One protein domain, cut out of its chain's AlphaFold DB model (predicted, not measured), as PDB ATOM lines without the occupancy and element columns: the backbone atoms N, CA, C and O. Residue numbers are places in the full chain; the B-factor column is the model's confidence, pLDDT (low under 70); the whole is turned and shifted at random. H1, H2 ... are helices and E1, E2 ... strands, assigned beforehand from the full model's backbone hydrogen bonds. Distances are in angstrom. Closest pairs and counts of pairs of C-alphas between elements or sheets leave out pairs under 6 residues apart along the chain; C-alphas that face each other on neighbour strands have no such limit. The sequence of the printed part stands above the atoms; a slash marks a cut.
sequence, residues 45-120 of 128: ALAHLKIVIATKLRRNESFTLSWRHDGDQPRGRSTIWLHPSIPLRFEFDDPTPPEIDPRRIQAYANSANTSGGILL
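What this domain is: This is residues 45 to 120 of the 128 residues of an uncharacterized protein of Microbacterium azadirachtae (UniProt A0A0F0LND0). A hairpin of two strands, E1 and E2, runs beside a middle helix, H1, and its tip, residues 70 to 75, sticks out. H2 crosses H1 on one side; E3 is on the other. The 76 printed residues hold two named helices and three named strands, H1, E1, E2, E3, H2; the sheet E1 - E2 is antiparallel, the class mixed. It is compact, radius of gyration of the C-alphas 13.0 A, spans 35 by 32 by 26 A.

Where its parts are: From first to last C-alpha, E1, residues 63 to 68, measures 17.3 A; E2, 77 to 82, 16.1 A; H1, 45 to 58, 20.1 A; E3, 88 to 92, 13.6 A; H2, 102 to 112, 15.2 A. C-alpha 45 is at (16.911, -33.294, 3.419), C-alpha 112 at (28.335, -37.265, -4.744).

How they stand to each other: In the hairpin E1 and E2, N 65 and O 80 are within hydrogen-bond range, 2.9 A. H1 and E1 are near each other, 5 pairs of C-alphas within 10 A. H1 touches H2 with residues 48 to 52 alone, at a steep tilt of 56 degrees; the closest C-alphas, His 48 and Ile 105, are 5.7 A apart. E3 pairs with no named strand. Every O i to N i+4 pair is within hydrogen-bond range in H2, 9 of 10 in H1.

The domain as a whole: The C-alphas farthest apart, Arg 59 and Asp 72, are 36.9 A apart. The printed part has no cut and no long link; residue 72 is under pLDDT 70.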
ATOM      1  N   ALA A  45      15.624 -32.793   3.893       93.00
ATOM      2  CA  ALA A  45      16.911 -33.294   3.419       93.00
ATOM      3  C   ALA A  45      16.738 -34.550   2.559       93.00
ATOM      4  O   ALA A  45      17.299 -34.613   1.455       93.00
ATOM      5  N   LEU A  46      15.919 -35.506   3.008       95.31
ATOM      6  CA  LEU A  46      15.665 -36.743   2.275       95.31
ATOM      7  C   LEU A  46      14.970 -36.495   0.933       95.31
ATOM      8  O   LEU A  46      15.287 -37.173  -0.047       95.31
ATOM      9  N   ALA A  47      14.096 -35.492   0.836       95.75
ATOM     10  CA  ALA A  47      13.427 -35.130  -0.411       95.75
ATOM     11  C   ALA A  47      14.430 -34.690  -1.494       95.75
ATOM     12  O   ALA A  47      14.368 -35.155  -2.637       95.75
ATOM     13  N   HIS A  48      15.416 -33.867  -1.128       96.44
ATOM     14  CA  HIS A  48      16.496 -33.450  -2.029       96.44
ATOM     15  C   HIS A  48      17.438 -34.616  -2.370       96.44
ATOM     16  O   HIS A  48      17.793 -34.818  -3.537       96.44
ATOM     17  N   LEU A  49      17.821 -35.417  -1.368       96.94
ATOM     18  CA  LEU A  49      18.666 -36.604  -1.546       96.94
ATOM     19  C   LEU A  49      18.039 -37.613  -2.496       96.94
ATOM     20  O   LEU A  49      18.726 -38.116  -3.381       96.94
ATOM     21  N   LYS A  50      16.739 -37.884  -2.357       97.81
ATOM     22  CA  LYS A  50      15.987 -38.805  -3.216       97.81
ATOM     23  C   LYS A  50      16.174 -38.474  -4.694       97.81
ATOM     24  O   LYS A  50      16.361 -39.389  -5.495       97.81
ATOM     25  N   ILE A  51      16.180 -37.191  -5.061       98.12
ATOM     26  CA  ILE A  51      16.387 -36.753  -6.448       98.12
ATOM     27  C   ILE A  51      17.807 -37.089  -6.921       98.12
ATOM     28  O   ILE A  51      17.975 -37.662  -8.003       98.12
ATOM     29  N   VAL A  52      18.828 -36.787  -6.114       98.25
ATOM     30  CA  VAL A  52      20.235 -37.073  -6.449       98.25
ATOM     31  C   VAL A  52      20.494 -38.577  -6.519       98.25
ATOM     32  O   VAL A  52      21.048 -39.051  -7.511       98.25
ATOM     33  N   ILE A  53      20.033 -39.337  -5.521       98.25
ATOM     34  CA  ILE A  53      20.156 -40.797  -5.465       98.25
ATOM     35  C   ILE A  53      19.494 -41.423  -6.697       98.25
ATOM     36  O   ILE A  53      20.146 -42.161  -7.434       98.25
ATOM     37  N   ALA A  54      18.234 -41.083  -6.987       98.25
ATOM     38  CA  ALA A  54      17.526 -41.631  -8.142       98.25
ATOM     39  C   ALA A  54      18.218 -41.284  -9.471       98.25
ATOM     40  O   ALA A  54      18.274 -42.119 -10.374       98.25
ATOM     41  N   THR A  55      18.765 -40.071  -9.596       98.19
ATOM     42  CA  THR A  55      19.471 -39.632 -10.808       98.19
ATOM     43  C   THR A  55      20.761 -40.419 -11.027       98.19
ATOM     44  O   THR A  55      20.975 -40.932 -12.126       98.19
ATOM     45  N   LYS A  56      21.602 -40.554  -9.995       98.06
ATOM     46  CA  LYS A  56      22.884 -41.270 -10.091       98.06
ATOM     47  C   LYS A  56      22.685 -42.768 -10.305       98.06
ATOM     48  O   LYS A  56      23.253 -43.333 -11.236       98.06
ATOM     49  N   LEU A  57      21.798 -43.403  -9.536       98.12
ATOM     50  CA  LEU A  57      21.569 -44.846  -9.662       98.12
ATOM     51  C   LEU A  57      20.964 -45.231 -11.024       98.12
ATOM     52  O   LEU A  57      21.352 -46.253 -11.585       98.12
ATOM     53  N   ARG A  58      20.108 -44.391 -11.633       97.19
ATOM     54  CA  ARG A  58      19.630 -44.595 -13.022       97.19
ATOM     55  C   ARG A  58      20.746 -44.552 -14.068       97.19
ATOM     56  O   ARG A  58      20.593 -45.142 -15.132       97.19
ATOM     57  N   ARG A  59      21.849 -43.858 -13.779       97.69
ATOM     58  CA  ARG A  59      23.057 -43.803 -14.619       97.69
ATOM     59  C   ARG A  59      24.075 -44.884 -14.264       97.69
ATOM     60  O   ARG A  59      25.189 -44.863 -14.775       97.69
ATOM     61  N   ASN A  60      23.693 -45.830 -13.407       97.88
ATOM     62  CA  ASN A  60      24.571 -46.867 -12.884       97.88
ATOM     63  C   ASN A  60      25.773 -46.302 -12.093       97.88
ATOM     64  O   ASN A  60      26.820 -46.938 -11.993       97.88
ATOM     65  N   GLU A  61      25.630 -45.098 -11.527       97.56
ATOM     66  CA  GLU A  61      26.672 -44.419 -10.756       97.56
ATOM     67  C   GLU A  61      26.492 -44.708  -9.263       97.56
ATOM     68  O   GLU A  61      25.559 -44.213  -8.627       97.56
ATOM     69  N   SER A  62      27.408 -45.491  -8.695       97.81
ATOM     70  CA  SER A  62      27.444 -45.758  -7.253       97.81
ATOM     71  C   SER A  62      28.236 -44.689  -6.505       97.81
ATOM     72  O   SER A  62      29.176 -44.115  -7.055       97.81
ATOM     73  N   PHE A  63      27.862 -44.412  -5.259       98.00
ATOM     74  CA  PHE A  63      28.507 -43.391  -4.429       98.00
ATOM     75  C   PHE A  63      28.244 -43.637  -2.941       98.00
ATOM     76  O   PHE A  63      27.389 -44.444  -2.582       98.00
ATOM     77  N   THR A  64      28.961 -42.939  -2.061       97.44
ATOM     78  CA  THR A  64      28.760 -43.046  -0.612       97.44
ATOM     79  C   THR A  64      27.817 -41.977  -0.068       97.44
ATOM     80  O   THR A  64      27.831 -40.823  -0.502       97.44
ATOM     81  N   LEU A  65      27.028 -42.365   0.931       97.25
ATOM     82  CA  LEU A  65      26.244 -41.470   1.777       97.25
ATOM     83  C   LEU A  65      26.703 -41.653   3.220       97.25
ATOM     84  O   LEU A  65      26.717 -42.773   3.721       97.25
ATOM     85  N   SER A  66      27.072 -40.561   3.879       94.94
ATOM     86  CA  SER A  66      27.505 -40.544   5.274       94.94
ATOM     87  C   SER A  66      26.645 -39.604   6.103       94.94
ATOM     88  O   SER A  66      26.234 -38.558   5.609       94.94
ATOM     89  N   TRP A  67      26.437 -39.929   7.371       92.75
ATOM     90  CA  TRP A  67      25.748 -39.076   8.337       92.75
ATOM     91  C   TRP A  67      26.380 -39.231   9.716       92.75
ATOM     92  O   TRP A  67      27.057 -40.224   9.999       92.75
ATOM     93  N   ARG A  68      26.218 -38.214  10.556       89.62
ATOM     94  CA  ARG A  68      26.650 -38.268  11.954       89.62
ATOM     95  C   ARG A  68      25.552 -38.914  12.788       89.62
ATOM     96  O   ARG A  68      24.388 -38.879  12.416       89.62
ATOM     97  N   HIS A  69      25.955 -39.576  13.861       87.12
ATOM     98  CA  HIS A  69      25.005 -40.112  14.826       87.12
ATOM     99  C   HIS A  69      24.512 -38.965  15.711       87.12
ATOM    100  O   HIS A  69      25.341 -38.307  16.347       87.12
ATOM    101  N   ASP A  70      23.197 -38.762  15.758       75.88
ATOM    102  CA  ASP A  70      22.557 -37.692  16.527       75.88
ATOM    103  C   ASP A  70      21.830 -38.248  17.768       75.88
ATOM    104  O   ASP A  70      21.572 -39.451  17.883       75.88
ATOM    105  N   GLY A  71      21.505 -37.360  18.715       75.25
ATOM    106  CA  GLY A  71      20.721 -37.689  19.911       75.25
ATOM    107  C   GLY A  71      21.403 -38.687  20.856       75.25
ATOM    108  O   GLY A  71      22.524 -38.455  21.311       75.25
ATOM    109  N   ASP A  72      20.699 -39.783  21.157       68.75
ATOM    110  CA  ASP A  72      21.102 -40.818  22.126       68.75
ATOM    111  C   ASP A  72      22.037 -41.893  21.539       68.75
ATOM    112  O   ASP A  72      22.465 -42.816  22.238       68.75
ATOM    113  N   GLN A  73      22.374 -41.802  20.251       74.88
ATOM    114  CA  GLN A  73      23.297 -42.742  19.620       74.88
ATOM    115  C   GLN A  73      24.748 -42.498  20.087       74.88
ATOM    116  O   GLN A  73      25.152 -41.352  20.313       74.88
ATOM    117  N   PRO A  74      25.595 -43.545  20.191       81.31
ATOM    118  CA  PRO A  74      27.013 -43.360  20.470       81.31
ATOM    119  C   PRO A  74      27.652 -42.427  19.439       81.31
ATOM    120  O   PRO A  74      27.484 -42.627  18.232       81.31
ATOM    121  N   ARG A  75      28.424 -41.440  19.918       83.44
ATOM    122  CA  ARG A  75      29.137 -40.482  19.059       83.44
ATOM    123  C   ARG A  75      29.874 -41.212  17.940       83.44
ATOM    124  O   ARG A  75      30.713 -42.073  18.197       83.44
ATOM    125  N   GLY A  76      29.596 -40.823  16.702       89.31
ATOM    126  CA  GLY A  76      30.163 -41.485  15.540       89.31
ATOM    127  C   GLY A  76      29.612 -40.952  14.228       89.31
ATOM    128  O   GLY A  76      28.946 -39.915  14.173       89.31
ATOM    129  N   ARG A  77      29.930 -41.678  13.161       91.62
ATOM    130  CA  ARG A  77      29.320 -41.515  11.847       91.62
ATOM    131  C   ARG A  77      29.058 -42.883  11.256       91.62
ATOM    132  O   ARG A  77      29.839 -43.808  11.486       91.62
ATOM    133  N   SER A  78      28.049 -42.945  10.413       92.31
ATOM    134  CA  SER A  78      27.792 -44.087   9.556       92.31
ATOM    135  C   SER A  78      27.983 -43.687   8.101       92.31
ATOM    136  O   SER A  78      27.799 -42.526   7.732       92.31
ATOM    137  N   THR A  79      28.395 -44.653   7.285       94.69
ATOM    138  CA  THR A  79      28.549 -44.506   5.838       94.69
ATOM    139  C   THR A  79      27.977 -45.745   5.167       94.69
ATOM    140  O   THR A  79      28.335 -46.863   5.531       94.69
ATOM    141  N   ILE A  80      27.141 -45.548   4.152       95.50
ATOM    142  CA  ILE A  80      26.680 -46.611   3.256       95.50
ATOM    143  C   ILE A  80      27.221 -46.385   1.849       95.50
ATOM    144  O   ILE A  80      27.415 -45.249   1.410       95.50
ATOM    145  N   TRP A  81      27.437 -47.483   1.133       96.56
ATOM    146  CA  TRP A  81      27.684 -47.470  -0.303       96.56
ATOM    147  C   TRP A  81      26.357 -47.668  -1.024       96.56
ATOM    148  O   TRP A  81      25.758 -48.724  -0.872       96.56
ATOM    149  N   LEU A  82      25.899 -46.682  -1.794       97.62
ATOM    150  CA  LEU A  82      24.684 -46.773  -2.598       97.62
ATOM    151  C   LEU A  82      25.010 -47.355  -3.974       97.62
ATOM    152  O   LEU A  82      25.831 -46.810  -4.710       97.62
ATOM    153  N   HIS A  83      24.328 -48.442  -4.326       98.12
ATOM    154  CA  HIS A  83      24.524 -49.198  -5.563       98.12
ATOM    155  C   HIS A  83      23.173 -49.554  -6.215       98.12
ATOM    156  O   HIS A  83      22.250 -49.947  -5.495       98.12
ATOM    157  N   PRO A  84      23.041 -49.482  -7.557       97.50
ATOM    158  CA  PRO A  84      21.766 -49.650  -8.271       97.50
ATOM    159  C   PRO A  84      21.146 -51.050  -8.161       97.50
ATOM    160  O   PRO A  84      19.944 -51.203  -8.344       97.50
ATOM    161  N   SER A  85      21.941 -52.073  -7.842       97.50
ATOM    162  CA  SER A  85      21.452 -53.450  -7.643       97.50
ATOM    163  C   SER A  85      20.917 -53.740  -6.236       97.50
ATOM    164  O   SER A  85      20.513 -54.869  -5.975       97.50
ATOM    165  N   ILE A  86      20.944 -52.770  -5.318       97.19
ATOM    166  CA  ILE A  86      20.456 -52.951  -3.947       97.19
ATOM    167  C   ILE A  86      19.108 -52.229  -3.802       97.19
ATOM    168  O   ILE A  86      19.028 -51.045  -4.138       97.19
ATOM    169  N   PRO A  87      18.051 -52.905  -3.308       96.44
ATOM    170  CA  PRO A  87      16.754 -52.277  -3.084       96.44
ATOM    171  C   PRO A  87      16.854 -51.041  -2.186       96.44
ATOM    172  O   PRO A  87      17.556 -51.043  -1.175       96.44
ATOM    173  N   LEU A  88      16.117 -49.996  -2.552       96.56
ATOM    174  CA  LEU A  88      16.074 -48.723  -1.842       96.56
ATOM    175  C   LEU A  88      14.621 -48.273  -1.720       96.56
ATOM    176  O   LEU A  88      13.863 -48.356  -2.691       96.56
ATOM    177  N   ARG A  89      14.237 -47.767  -0.550       97.25
ATOM    178  CA  ARG A  89      12.894 -47.238  -0.306       97.25
ATOM    179  C   ARG A  89      12.972 -45.981   0.546       97.25
ATOM    180  O   ARG A  89      13.752 -45.921   1.489       97.25
ATOM    181  N   PHE A  90      12.145 -45.006   0.192       97.44
ATOM    182  CA  PHE A  90      11.994 -43.747   0.910       97.44
ATOM    183  C   PHE A  90      10.592 -43.711   1.513       97.44
ATOM    184  O   PHE A  90       9.625 -43.933   0.780       97.44
ATOM    185  N   GLU A  91      10.487 -43.427   2.803       96.88
ATOM    186  CA  GLU A  91       9.222 -43.150   3.487       96.88
ATOM    187  C   GLU A  91       9.276 -41.739   4.060       96.88
ATOM    188  O   GLU A  91      10.272 -41.374   4.673       96.88
ATOM    189  N   PHE A  92       8.230 -40.955   3.819       94.62
ATOM    190  CA  PHE A  92       8.095 -39.576   4.287       94.62
ATOM    191  C   PHE A  92       6.872 -39.510   5.196       94.62
ATOM    192  O   PHE A  92       5.844 -40.110   4.862       94.62
ATOM    193  N   ASP A  93       6.987 -38.802   6.318       88.19
ATOM    194  CA  ASP A  93       5.881 -38.651   7.268       88.19
ATOM    195  C   ASP A  93       4.775 -37.749   6.698       88.19
ATOM    196  O   ASP A  93       3.588 -37.976   6.949       88.19
ATOM    197  N   ASP A  94       5.146 -36.741   5.896       87.06
ATOM    198  CA  ASP A  94       4.192 -35.886   5.187       87.06
ATOM    199  C   ASP A  94       3.872 -36.462   3.794       87.06
ATOM    200  O   ASP A  94       4.779 -36.689   2.985       87.06
ATOM    201  N   PRO A  95       2.590 -36.686   3.447       89.31
ATOM    202  CA  PRO A  95       2.212 -37.094   2.094       89.31
ATOM    203  C   PRO A  95       2.447 -35.996   1.042       89.31
ATOM    204  O   PRO A  95       2.455 -36.289  -0.158       89.31
ATOM    205  N   THR A  96       2.604 -34.742   1.465       91.88
ATOM    206  CA  THR A  96       2.868 -33.593   0.602       91.88
ATOM    207  C   THR A  96       4.374 -33.424   0.438       91.88
ATOM    208  O   THR A  96       5.063 -33.142   1.416       91.88
ATOM    209  N   PRO A  97       4.921 -33.541  -0.787       89.50
ATOM    210  CA  PRO A  97       6.336 -33.281  -1.005       89.50
ATOM    211  C   PRO A  97       6.704 -31.846  -0.590       89.50
ATOM    212  O   PRO A  97       5.990 -30.916  -0.986       89.50
ATOM    213  N   PRO A  98       7.812 -31.640   0.145       90.94
ATOM    214  CA  PRO A  98       8.260 -30.303   0.506       90.94
ATOM    215  C   PRO A  98       8.726 -29.522  -0.728       90.94
ATOM    216  O   PRO A  98       9.011 -30.091  -1.789       90.94
ATOM    217  N   GLU A  99       8.842 -28.200  -0.582       92.00
ATOM    218  CA  GLU A  99       9.437 -27.357  -1.617       92.00
ATOM    219  C   GLU A  99      10.897 -27.761  -1.864       92.00
ATOM    220  O   GLU A  99      11.687 -27.963  -0.938       92.00
ATOM    221  N   ILE A 100      11.244 -27.903  -3.141       94.38
ATOM    222  CA  ILE A 100      12.563 -28.346  -3.575       94.38
ATOM    223  C   ILE A 100      13.418 -27.131  -3.922       94.38
ATOM    224  O   ILE A 100      13.090 -26.380  -4.836       94.38
ATOM    225  N   ASP A 101      14.566 -27.009  -3.262       94.38
ATOM    226  CA  ASP A 101      15.619 -26.055  -3.584       94.38
ATOM    227  C   ASP A 101      16.641 -26.677  -4.565       94.38
ATOM    228  O   ASP A 101      17.429 -27.564  -4.195       94.38
ATOM    229  N   PRO A 102      16.708 -26.190  -5.820       94.69
ATOM    230  CA  PRO A 102      17.683 -26.656  -6.803       94.69
ATOM    231  C   PRO A 102      19.141 -26.492  -6.355       94.69
ATOM    232  O   PRO A 102      20.004 -27.265  -6.776       94.69
ATOM    233  N   ARG A 103      19.441 -25.512  -5.494       95.00
ATOM    234  CA  ARG A 103      20.802 -25.261  -4.994       95.00
ATOM    235  C   ARG A 103      21.276 -26.407  -4.106       95.00
ATOM    236  O   ARG A 103      22.415 -26.852  -4.250       95.00
ATOM    237  N   ARG A 104      20.395 -26.944  -3.254       94.06
ATOM    238  CA  ARG A 104      20.680 -28.116  -2.408       94.06
ATOM    239  C   ARG A 104      20.888 -29.376  -3.240       94.06
ATOM    240  O   ARG A 104      21.835 -30.119  -2.984       94.06
ATOM    241  N   ILE A 105      20.075 -29.583  -4.280       95.88
ATOM    242  CA  ILE A 105      20.285 -30.686  -5.236       95.88
ATOM    243  C   ILE A 105      21.670 -30.574  -5.866       95.88
ATOM    244  O   ILE A 105      22.411 -31.555  -5.892       95.88
ATOM    245  N   GLN A 106      22.034 -29.385  -6.352       95.94
ATOM    246  CA  GLN A 106      23.328 -29.171  -6.991       95.94
ATOM    247  C   GLN A 106      24.488 -29.412  -6.017       95.94
ATOM    248  O   GLN A 106      25.469 -30.056  -6.390       95.94
ATOM    249  N   ALA A 107      24.372 -28.954  -4.769       94.50
ATOM    250  CA  ALA A 107      25.375 -29.190  -3.734       94.50
ATOM    251  C   ALA A 107      25.561 -30.692  -3.452       94.50
ATOM    252  O   ALA A 107      26.687 -31.193  -3.478       94.50
ATOM    253  N   TYR A 108      24.465 -31.433  -3.267       96.31
ATOM    254  CA  TYR A 108      24.503 -32.884  -3.076       96.31
ATOM    255  C   TYR A 108      25.046 -33.626  -4.299       96.31
ATOM    256  O   TYR A 108      25.884 -34.514  -4.146       96.31
ATOM    257  N   ALA A 109      24.634 -33.249  -5.511       96.50
ATOM    258  CA  ALA A 109      25.131 -33.847  -6.747       96.50
ATOM    259  C   ALA A 109      26.641 -33.622  -6.922       96.50
ATOM    260  O   ALA A 109      27.362 -34.554  -7.277       96.50
ATOM    261  N   ASN A 110      27.127 -32.416  -6.617       96.25
ATOM    262  CA  ASN A 110      28.554 -32.101  -6.639       96.25
ATOM    263  C   ASN A 110      29.322 -32.952  -5.621       96.25
ATOM    264  O   ASN A 110      30.323 -33.566  -5.983       96.25
ATOM    265  N   SER A 111      28.832 -33.045  -4.380       96.06
ATOM    266  CA  SER A 111      29.450 -33.862  -3.327       96.06
ATOM    267  C   SER A 111      29.519 -35.340  -3.726       96.06
ATOM    268  O   SER A 111      30.570 -35.969  -3.611       96.06
ATOM    269  N   ALA A 112      28.435 -35.877  -4.291       96.12
ATOM    270  CA  ALA A 112      28.335 -37.265  -4.744       96.12
ATOM    271  C   ALA A 112      29.273 -37.624  -5.911       96.12
ATOM    272  O   ALA A 112      29.450 -38.805  -6.203       96.12
ATOM    273  N   ASN A 113      29.846 -36.629  -6.595       94.94
ATOM    274  CA  ASN A 113      30.842 -36.825  -7.651       94.94
ATOM    275  C   ASN A 113      32.284 -36.807  -7.117       94.94
ATOM    276  O   ASN A 113      33.226 -36.984  -7.887       94.94
ATOM    277  N   THR A 114      32.473 -36.588  -5.815       93.75
ATOM    278  CA  THR A 114      33.786 -36.633  -5.161       93.75
ATOM    279  C   THR A 114      34.047 -38.002  -4.534       93.75
ATOM    280  O   THR A 114      33.119 -38.759  -4.251       93.75
ATOM    281  N   SER A 115      35.312 -38.298  -4.228       87.31
ATOM    282  CA  SER A 115      35.690 -39.501  -3.470       87.31
ATOM    283  C   SER A 115      35.130 -39.532  -2.041       87.31
ATOM    284  O   SER A 115      35.057 -40.603  -1.444       87.31
ATOM    285  N   GLY A 116      34.725 -38.382  -1.488       88.12
ATOM    286  CA  GLY A 116      34.109 -38.285  -0.162       88.12
ATOM    287  C   GLY A 116      32.615 -38.626  -0.131       88.12
ATOM    288  O   GLY A 116      32.078 -38.854   0.951       88.12
ATOM    289  N   GLY A 117      31.952 -38.677  -1.292       94.19
ATOM    290  CA  GLY A 117      30.505 -38.863  -1.401       94.19
ATOM    291  C   GLY A 117      29.700 -37.721  -0.783       94.19
ATOM    292  O   GLY A 117      30.169 -36.588  -0.681       94.19
ATOM    293  N   ILE A 118      28.460 -38.005  -0.389       96.38
ATOM    294  CA  ILE A 118      27.613 -37.050   0.333       96.38
ATOM    295  C   ILE A 118      27.837 -37.224   1.833       96.38
ATOM    296  O   ILE A 118      27.674 -38.323   2.359       96.38
ATOM    297  N   LEU A 119      28.134 -36.129   2.530       93.69
ATOM    298  CA  LEU A 119      27.968 -36.035   3.978       93.69
ATOM    299  C   LEU A 119      26.684 -35.258   4.259       93.69
ATOM    300  O   LEU A 119      26.557 -34.115   3.818       93.69
ATOM    301  N   LEU A 120      25.747 -35.869   4.981       90.94
ATOM    302  CA  LEU A 120      24.560 -35.162   5.428       90.94
ATOM    303  C   LEU A 120      24.969 -34.039   6.379       90.94
ATOM    304  O   LEU A 120      25.717 -34.290   7.331       90.94
TER     305      LEU A 120